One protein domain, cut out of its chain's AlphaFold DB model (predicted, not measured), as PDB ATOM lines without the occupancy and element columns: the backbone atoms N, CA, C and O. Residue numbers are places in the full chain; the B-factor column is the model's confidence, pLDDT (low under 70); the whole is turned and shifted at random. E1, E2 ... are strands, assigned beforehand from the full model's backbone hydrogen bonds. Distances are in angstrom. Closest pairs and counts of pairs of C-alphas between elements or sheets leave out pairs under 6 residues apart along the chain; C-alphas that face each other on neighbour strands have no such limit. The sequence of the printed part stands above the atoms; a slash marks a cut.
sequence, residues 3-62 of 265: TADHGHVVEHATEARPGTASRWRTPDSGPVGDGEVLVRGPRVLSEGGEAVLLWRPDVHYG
ATOM      1  N   THR A   3     -50.993 -76.402 -93.432       85.31
ATOM      2  CA  THR A   3     -51.971 -75.412 -92.970       85.31
ATOM      3  C   THR A   3     -51.322 -74.037 -93.005       85.31
ATOM      4  O   THR A   3     -50.111 -73.935 -92.809       85.31
ATOM      5  N   ALA A   4     -52.118 -72.996 -93.219       83.25
ATOM      6  CA  ALA A   4     -51.701 -71.606 -93.053       83.25
ATOM      7  C   ALA A   4     -52.671 -70.885 -92.104       83.25
ATOM      8  O   ALA A   4     -53.647 -71.481 -91.641       83.25
ATOM      9  N   ASP A   5     -52.396 -69.619 -91.815       82.38
ATOM     10  CA  ASP A   5     -53.415 -68.691 -91.333       82.38
ATOM     11  C   ASP A   5     -54.362 -68.290 -92.488       82.38
ATOM     12  O   ASP A   5     -54.348 -68.875 -93.577       82.38
ATOM     13  N   HIS A   6     -55.214 -67.296 -92.249       77.44
ATOM     14  CA  HIS A   6     -56.092 -66.707 -93.264       77.44
ATOM     15  C   HIS A   6     -55.384 -65.680 -94.172       77.44
ATOM     16  O   HIS A   6     -56.033 -65.028 -94.991       77.44
ATOM     17  N   GLY A   7     -54.056 -65.552 -94.071       78.00
ATOM     18  CA  GLY A   7     -53.269 -64.511 -94.723       78.00
ATOM     19  C   GLY A   7     -53.369 -63.164 -94.006       78.00
ATOM     20  O   GLY A   7     -53.622 -63.086 -92.806       78.00
ATOM     21  N   HIS A   8     -53.116 -62.077 -94.737       74.56
ATOM     22  CA  HIS A   8     -53.360 -60.703 -94.291       74.56
ATOM     23  C   HIS A   8     -53.995 -59.936 -95.459       74.56
ATOM     24  O   HIS A   8     -53.457 -59.946 -96.567       74.56
ATOM     25  N   VAL A   9     -55.098 -59.222 -95.222       67.38
ATOM     26  CA  VAL A   9     -55.624 -58.245 -96.190       67.38
ATOM     27  C   VAL A   9     -54.902 -56.913 -95.985       67.38
ATOM     28  O   VAL A   9     -54.734 -56.465 -94.849       67.38
ATOM     29  N   VAL A  10     -54.475 -56.265 -97.075       73.88
ATOM     30  CA  VAL A  10     -53.906 -54.911 -97.007       73.88
ATOM     31  C   VAL A  10     -55.003 -53.936 -96.587       73.88
ATOM     32  O   VAL A  10     -56.024 -53.794 -97.255       73.88
ATOM     33  N   GLU A  11     -54.781 -53.272 -95.461       71.88
ATOM     34  CA  GLU A  11     -55.745 -52.381 -94.823       71.88
ATOM     35  C   GLU A  11     -56.136 -51.186 -95.713       71.88
ATOM     36  O   GLU A  11     -55.301 -50.349 -96.077       71.88
ATOM     37  N   HIS A  12     -57.436 -51.059 -95.975       77.38
ATOM     38  CA  HIS A  12     -58.027 -49.986 -96.764       77.38
ATOM     39  C   HIS A  12     -59.336 -49.499 -96.121       77.38
ATOM     40  O   HIS A  12     -60.160 -50.315 -95.720       77.38
ATOM     41  N   ALA A  13     -59.530 -48.175 -96.057       84.56
ATOM     42  CA  ALA A  13     -60.756 -47.504 -95.597       84.56
ATOM     43  C   ALA A  13     -61.318 -47.961 -94.225       84.56
ATOM     44  O   ALA A  13     -62.521 -48.168 -94.087       84.56
ATOM     45  N   THR A  14     -60.464 -48.101 -93.205       88.62
ATOM     46  CA  THR A  14     -60.862 -48.594 -91.874       88.62
ATOM     47  C   THR A  14     -61.289 -47.519 -90.869       88.62
ATOM     48  O   THR A  14     -60.821 -46.380 -90.891       88.62
ATOM     49  N   GLU A  15     -62.126 -47.930 -89.917       92.12
ATOM     50  CA  GLU A  15     -62.605 -47.171 -88.759       92.12
ATOM     51  C   GLU A  15     -61.684 -47.389 -87.539       92.12
ATOM     52  O   GLU A  15     -61.486 -48.523 -87.095       92.12
ATOM     53  N   ALA A  16     -61.138 -46.312 -86.966       93.00
ATOM     54  CA  ALA A  16     -60.276 -46.367 -85.780       93.00
ATOM     55  C   ALA A  16     -61.054 -46.038 -84.491       93.00
ATOM     56  O   ALA A  16     -61.675 -44.978 -84.388       93.00
ATOM     57  N   ARG A  17     -60.976 -46.913 -83.481       93.81
ATOM     58  CA  ARG A  17     -61.639 -46.770 -82.170       93.81
ATOM     59  C   ARG A  17     -60.642 -46.630 -81.008       93.81
ATOM     60  O   ARG A  17     -59.508 -47.099 -81.116       93.81
ATOM     61  N   PRO A  18     -61.032 -46.040 -79.861       91.50
ATOM     62  CA  PRO A  18     -60.181 -45.995 -78.672       91.50
ATOM     63  C   PRO A  18     -59.825 -47.396 -78.149       91.50
ATOM     64  O   PRO A  18     -60.696 -48.248 -78.005       91.50
ATOM     65  N   GLY A  19     -58.549 -47.624 -77.835       89.62
ATOM     66  CA  GLY A  19     -58.058 -48.866 -77.232       89.62
ATOM     67  C   GLY A  19     -56.555 -49.065 -77.443       89.62
ATOM     68  O   GLY A  19     -55.902 -48.261 -78.110       89.62
ATOM     69  N   THR A  20     -55.997 -50.122 -76.852       85.12
ATOM     70  CA  THR A  20     -54.547 -50.409 -76.857       85.12
ATOM     71  C   THR A  20     -54.166 -51.694 -77.591       85.12
ATOM     72  O   THR A  20     -53.060 -51.763 -78.122       85.12
ATOM     73  N   ALA A  21     -55.057 -52.689 -77.660       88.75
ATOM     74  CA  ALA A  21     -54.849 -53.929 -78.406       88.75
ATOM     75  C   ALA A  21     -55.749 -53.949 -79.650       88.75
ATOM     76  O   ALA A  21     -56.962 -53.814 -79.549       88.75
ATOM     77  N   SER A  22     -55.171 -54.123 -80.839       91.00
ATOM     78  CA  SER A  22     -55.784 -53.697 -82.109       91.00
ATOM     79  C   SER A  22     -57.135 -54.334 -82.470       91.00
ATOM     80  O   SER A  22     -57.866 -53.785 -83.291       91.00
ATOM     81  N   ARG A  23     -57.471 -55.494 -81.888       93.50
ATOM     82  CA  ARG A  23     -58.670 -56.290 -82.221       93.50
ATOM     83  C   ARG A  23     -59.509 -56.744 -81.019       93.50
ATOM     84  O   ARG A  23     -60.531 -57.406 -81.212       93.50
ATOM     85  N   TRP A  24     -59.120 -56.383 -79.793       94.38
ATOM     86  CA  TRP A  24     -59.873 -56.708 -78.576       94.38
ATOM     87  C   TRP A  24     -59.731 -55.633 -77.489       94.38
ATOM     88  O   TRP A  24     -58.746 -54.900 -77.454       94.38
ATOM     89  N   ARG A  25     -60.704 -55.568 -76.577       94.94
ATOM     90  CA  ARG A  25     -60.665 -54.742 -75.360       94.94
ATOM     91  C   ARG A  25     -61.316 -55.468 -74.181       94.94
ATOM     92  O   ARG A  25     -62.063 -56.428 -74.373       94.94
ATOM     93  N   THR A  26     -61.044 -55.023 -72.962       94.50
ATOM     94  CA  THR A  26     -61.711 -55.504 -71.741       94.50
ATOM     95  C   THR A  26     -63.132 -54.916 -71.623       94.50
ATOM     96  O   THR A  26     -63.357 -53.803 -72.106       94.50
ATOM     97  N   PRO A  27     -64.126 -55.612 -71.028       93.25
ATOM     98  CA  PRO A  27     -65.520 -55.128 -71.012       93.25
ATOM     99  C   PRO A  27     -65.770 -53.865 -70.169       93.25
ATOM    100  O   PRO A  27     -66.732 -53.143 -70.415       93.25
ATOM    101  N   ASP A  28     -64.905 -53.577 -69.197       92.06
ATOM    102  CA  ASP A  28     -64.936 -52.372 -68.354       92.06
ATOM    103  C   ASP A  28     -64.729 -51.069 -69.147       92.06
ATOM    104  O   ASP A  28     -65.254 -50.021 -68.774       92.06
ATOM    105  N   SER A  29     -64.028 -51.139 -70.283       90.56
ATOM    106  CA  SER A  29     -63.756 -49.997 -71.167       90.56
ATOM    107  C   SER A  29     -64.995 -49.412 -71.871       90.56
ATOM    108  O   SER A  29     -64.887 -48.377 -72.527       90.56
ATOM    109  N   GLY A  30     -66.169 -50.047 -71.747       91.56
ATOM    110  CA  GLY A  30     -67.449 -49.522 -72.232       91.56
ATOM    111  C   GLY A  30     -68.407 -50.600 -72.755       91.56
ATOM    112  O   GLY A  30     -67.984 -51.733 -73.002       91.56
ATOM    113  N   PRO A  31     -69.695 -50.266 -72.976       94.38
ATOM    114  CA  PRO A  31     -70.685 -51.197 -73.525       94.38
ATOM    115  C   PRO A  31     -70.259 -51.737 -74.897       94.38
ATOM    116  O   PRO A  31     -69.505 -51.084 -75.614       94.38
ATOM    117  N   VAL A  32     -70.730 -52.932 -75.265       96.56
ATOM    118  CA  VAL A  32     -70.443 -53.559 -76.571       96.56
ATOM    119  C   VAL A  32     -71.105 -52.749 -77.689       96.56
ATOM    120  O   VAL A  32     -72.309 -52.494 -77.624       96.56
ATOM    121  N   GLY A  33     -70.328 -52.330 -78.691       94.44
ATOM    122  CA  GLY A  33     -70.808 -51.562 -79.844       94.44
ATOM    123  C   GLY A  33     -71.162 -52.414 -81.071       94.44
ATOM    124  O   GLY A  33     -71.053 -53.638 -81.059       94.44
ATOM    125  N   ASP A  34     -71.538 -51.756 -82.172       95.62
ATOM    126  CA  ASP A  34     -71.592 -52.416 -83.486       95.62
ATOM    127  C   ASP A  34     -70.198 -52.917 -83.910       95.62
ATOM    128  O   ASP A  34     -69.185 -52.293 -83.594       95.62
ATOM    129  N   GLY A  35     -70.128 -54.030 -84.641       95.56
ATOM    130  CA  GLY A  35     -68.863 -54.642 -85.055       95.56
ATOM    131  C   GLY A  35     -68.125 -55.406 -83.950       95.56
ATOM    132  O   GLY A  35     -67.068 -55.980 -84.219       95.56
ATOM    133  N   GLU A  36     -68.670 -55.438 -82.731       97.06
ATOM    134  CA  GLU A  36     -68.075 -56.059 -81.546       97.06
ATOM    135  C   GLU A  36     -68.897 -57.258 -81.043       97.06
ATOM    136  O   GLU A  36     -70.096 -57.369 -81.293       97.06
ATOM    137  N   VAL A  37     -68.252 -58.174 -80.316       96.88
ATOM    138  CA  VAL A  37     -68.903 -59.295 -79.623       96.88
ATOM    139  C   VAL A  37     -68.220 -59.573 -78.283       96.88
ATOM    140  O   VAL A  37     -66.994 -59.615 -78.194       96.88
ATOM    141  N   LEU A  38     -69.013 -59.770 -77.229       97.12
ATOM    142  CA  LEU A  38     -68.526 -60.182 -75.911       97.12
ATOM    143  C   LEU A  38     -68.337 -61.704 -75.876       97.12
ATOM    144  O   LEU A  38     -69.299 -62.454 -76.039       97.12
ATOM    145  N   VAL A  39     -67.112 -62.156 -75.614       96.56
ATOM    146  CA  VAL A  39     -66.790 -63.563 -75.347       96.56
ATOM    147  C   VAL A  39     -66.456 -63.766 -73.873       96.56
ATOM    148  O   VAL A  39     -65.885 -62.891 -73.221       96.56
ATOM    149  N   ARG A  40     -66.805 -64.943 -73.347       97.25
ATOM    150  CA  ARG A  40     -66.572 -65.340 -71.953       97.25
ATOM    151  C   ARG A  40     -66.159 -66.807 -71.886       97.25
ATOM    152  O   ARG A  40     -66.691 -67.618 -72.644       97.25
ATOM    153  N   GLY A  41     -65.268 -67.170 -70.964       96.38
ATOM    154  CA  GLY A  41     -64.995 -68.574 -70.631       96.38
ATOM    155  C   GLY A  41     -63.525 -68.908 -70.346       96.38
ATOM    156  O   GLY A  41     -62.651 -68.060 -70.496       96.38
ATOM    157  N   PRO A  42     -63.213 -70.170 -69.994       95.56
ATOM    158  CA  PRO A  42     -61.917 -70.586 -69.429       95.56
ATOM    159  C   PRO A  42     -60.724 -70.572 -70.406       95.56
ATOM    160  O   PRO A  42     -59.645 -71.048 -70.065       95.56
ATOM    161  N   ARG A  43     -60.908 -70.069 -71.634       94.69
ATOM    162  CA  ARG A  43     -59.839 -69.826 -72.622       94.69
ATOM    163  C   ARG A  43     -59.619 -68.338 -72.917       94.69
ATOM    164  O   ARG A  43     -58.730 -68.003 -73.690       94.69
ATOM    165  N   VAL A  44     -60.425 -67.459 -72.326       94.75
ATOM    166  CA  VAL A  44     -60.269 -66.007 -72.416       94.75
ATOM    167  C   VAL A  44     -59.288 -65.590 -71.320       94.75
ATOM    168  O   VAL A  44     -59.538 -65.842 -70.146       94.75
ATOM    169  N   LEU A  45     -58.141 -65.026 -71.712       92.38
ATOM    170  CA  LEU A  45     -56.998 -64.790 -70.811       92.38
ATOM    171  C   LEU A  45     -56.939 -63.368 -70.225       92.38
ATOM    172  O   LEU A  45     -56.016 -63.051 -69.478       92.38
ATOM    173  N   SER A  46     -57.898 -62.509 -70.567       90.38
ATOM    174  CA  SER A  46     -58.117 -61.219 -69.912       90.38
ATOM    175  C   SER A  46     -58.750 -61.391 -68.528       90.38
ATOM    176  O   SER A  46     -59.339 -62.427 -68.209       90.38
ATOM    177  N   GLU A  47     -58.629 -60.357 -67.694       87.94
ATOM    178  CA  GLU A  47     -59.177 -60.350 -66.338       87.94
ATOM    179  C   GLU A  47     -60.694 -60.629 -66.329       87.94
ATOM    180  O   GLU A  47     -61.425 -60.256 -67.247       87.94
ATOM    181  N   GLY A  48     -61.159 -61.378 -65.325       88.81
ATOM    182  CA  GLY A  48     -62.533 -61.890 -65.254       88.81
ATOM    183  C   GLY A  48     -62.865 -63.040 -66.222       88.81
ATOM    184  O   GLY A  48     -63.918 -63.654 -66.075       88.81
ATOM    185  N   GLY A  49     -61.989 -63.379 -67.178       95.56
ATOM    186  CA  GLY A  49     -62.279 -64.381 -68.211       95.56
ATOM    187  C   GLY A  49     -63.250 -63.874 -69.286       95.56
ATOM    188  O   GLY A  49     -63.995 -64.666 -69.873       95.56
ATOM    189  N   GLU A  50     -63.255 -62.559 -69.531       96.88
ATOM    190  CA  GLU A  50     -64.140 -61.878 -70.480       96.88
ATOM    191  C   GLU A  50     -63.379 -60.914 -71.402       96.88
ATOM    192  O   GLU A  50     -62.472 -60.205 -70.964       96.88
ATOM    193  N   ALA A  51     -63.762 -60.848 -72.679       96.38
ATOM    194  CA  ALA A  51     -63.182 -59.926 -73.658       96.38
ATOM    195  C   ALA A  51     -64.229 -59.460 -74.676       96.38
ATOM    196  O   ALA A  51     -65.105 -60.226 -75.070       96.38
ATOM    197  N   VAL A  52     -64.101 -58.224 -75.154       96.81
ATOM    198  CA  VAL A  52     -64.872 -57.700 -76.286       96.81
ATOM    199  C   VAL A  52     -63.991 -57.740 -77.533       96.81
ATOM    200  O   VAL A  52     -62.952 -57.082 -77.595       96.81
ATOM    201  N   LEU A  53     -64.394 -58.536 -78.519       96.50
ATOM    202  CA  LEU A  53     -63.655 -58.822 -79.749       96.50
ATOM    203  C   LEU A  53     -64.279 -58.091 -80.941       96.50
ATOM    204  O   LEU A  53     -65.500 -58.060 -81.064       96.50
ATOM    205  N   LEU A  54     -63.463 -57.561 -81.856       95.44
ATOM    206  CA  LEU A  54     -63.965 -57.022 -83.127       95.44
ATOM    207  C   LEU A  54     -64.226 -58.156 -84.127       95.44
ATOM    208  O   LEU A  54     -63.296 -58.886 -84.486       95.44
ATOM    209  N   TRP A  55     -65.465 -58.290 -84.604       93.69
ATOM    210  CA  TRP A  55     -65.820 -59.186 -85.715       93.69
ATOM    211  C   TRP A  55     -65.746 -58.475 -87.071       93.69
ATOM    212  O   TRP A  55     -65.277 -59.075 -88.041       93.69
ATOM    213  N   ARG A  56     -66.110 -57.186 -87.133       91.44
ATOM    214  CA  ARG A  56     -65.975 -56.352 -88.342       91.44
ATOM    215  C   ARG A  56     -64.499 -56.287 -88.779       91.44
ATOM    216  O   ARG A  56     -63.646 -56.002 -87.933       91.44
ATOM    217  N   PRO A  57     -64.135 -56.597 -90.038       87.19
ATOM    218  CA  PRO A  57     -62.738 -56.581 -90.494       87.19
ATOM    219  C   PRO A  57     -62.215 -55.157 -90.737       87.19
ATOM    220  O   PRO A  57     -61.015 -54.920 -90.679       87.19
ATOM    221  N   ASP A  58     -63.127 -54.216 -90.965       89.75
ATOM    222  CA  ASP A  58     -62.902 -52.815 -91.313       89.75
ATOM    223  C   ASP A  58     -62.720 -51.887 -90.097       89.75
ATOM    224  O   ASP A  58     -62.507 -50.690 -90.261       89.75
ATOM    225  N   VAL A  59     -62.779 -52.417 -88.873       92.00
ATOM    226  CA  VAL A  59     -62.606 -51.660 -87.621       92.00
ATOM    227  C   VAL A  59     -61.315 -52.091 -86.922       92.00
ATOM    228  O   VAL A  59     -60.998 -53.280 -86.880       92.00
ATOM    229  N   HIS A  60     -60.593 -51.167 -86.294       93.19
ATOM    230  CA  HIS A  60     -59.517 -51.503 -85.358       93.19
ATOM    231  C   HIS A  60     -59.544 -50.605 -84.120       93.19
ATOM    232  O   HIS A  60     -60.018 -49.471 -84.161       93.19
ATOM    233  N   TYR A  61     -58.993 -51.092 -83.010       93.75
ATOM    234  CA  TYR A  61     -58.677 -50.241 -81.865       93.75
ATOM    235  C   TYR A  61     -57.276 -49.628 -82.013       93.75
ATOM    236  O   TYR A  61     -56.381 -50.214 -82.624       93.75
ATOM    237  N   GLY A  62     -57.060 -48.469 -81.395       92.06
ATOM    238  CA  GLY A  62     -55.736 -47.883 -81.205       92.06
ATOM    239  C   GLY A  62     -55.077 -47.390 -82.494       92.06
ATOM    240  O   GLY A  62     -55.660 -46.621 -83.256       92.06
TER     241      GLY A  62
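AT A GLANCE: This is residues 3 to 62 of the 265 residues of the protein "BREX-2 system phosphatase PglZ" of Nocardioides daphniae (UniProt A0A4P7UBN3). With little regular structure, a free tail, residues 3 to 8, sticks out from a small body of loops and two separate two-stranded sheets: the parallel pair E1 and E4, and the antiparallel hairpin E2 and E3. The printed part has 60 residues, with no named helix and four named strands in the order E1, E2, E3, E4; its class is all strand, though these hold only 16 residues. It is only just compact, close to loose, with a radius of gyration of the C-alphas of 12.5 A and spans of 34 by 31 by 18 A.

HOW THE PARTS SIT: E1, residues 15 to 17, and E4, residues 59 to 61, are parallel at 27 degrees; N 17 and O 60 are within hydrogen-bond range, 2.8 A. E2, residues 36 to 40, and E3, residues 50 to 54, form an antiparallel hairpin at 154 degrees, with N 39 and O 51 2.8 A apart. Residues 24 to 25 pair antiparallel with residues 52 to 53 of E3. E1 and E3 are apart.

IN THESE COORDINATES: E1, 6.7 A long, begins at C-alpha 15 (-62.605, -47.171, -88.759). E2 spans 13.4 A and E3 13.5 A. E4, 7.1 A, ends at C-alpha 61 (-58.677, -50.241, -81.865).

THE WHOLE: The farthest C-alphas, of Thr 3 and Gly 30, are 36.6 A apart. The printed part has no cut. E1 to E2 is a long link. Residue 9 is under pLDDT 70.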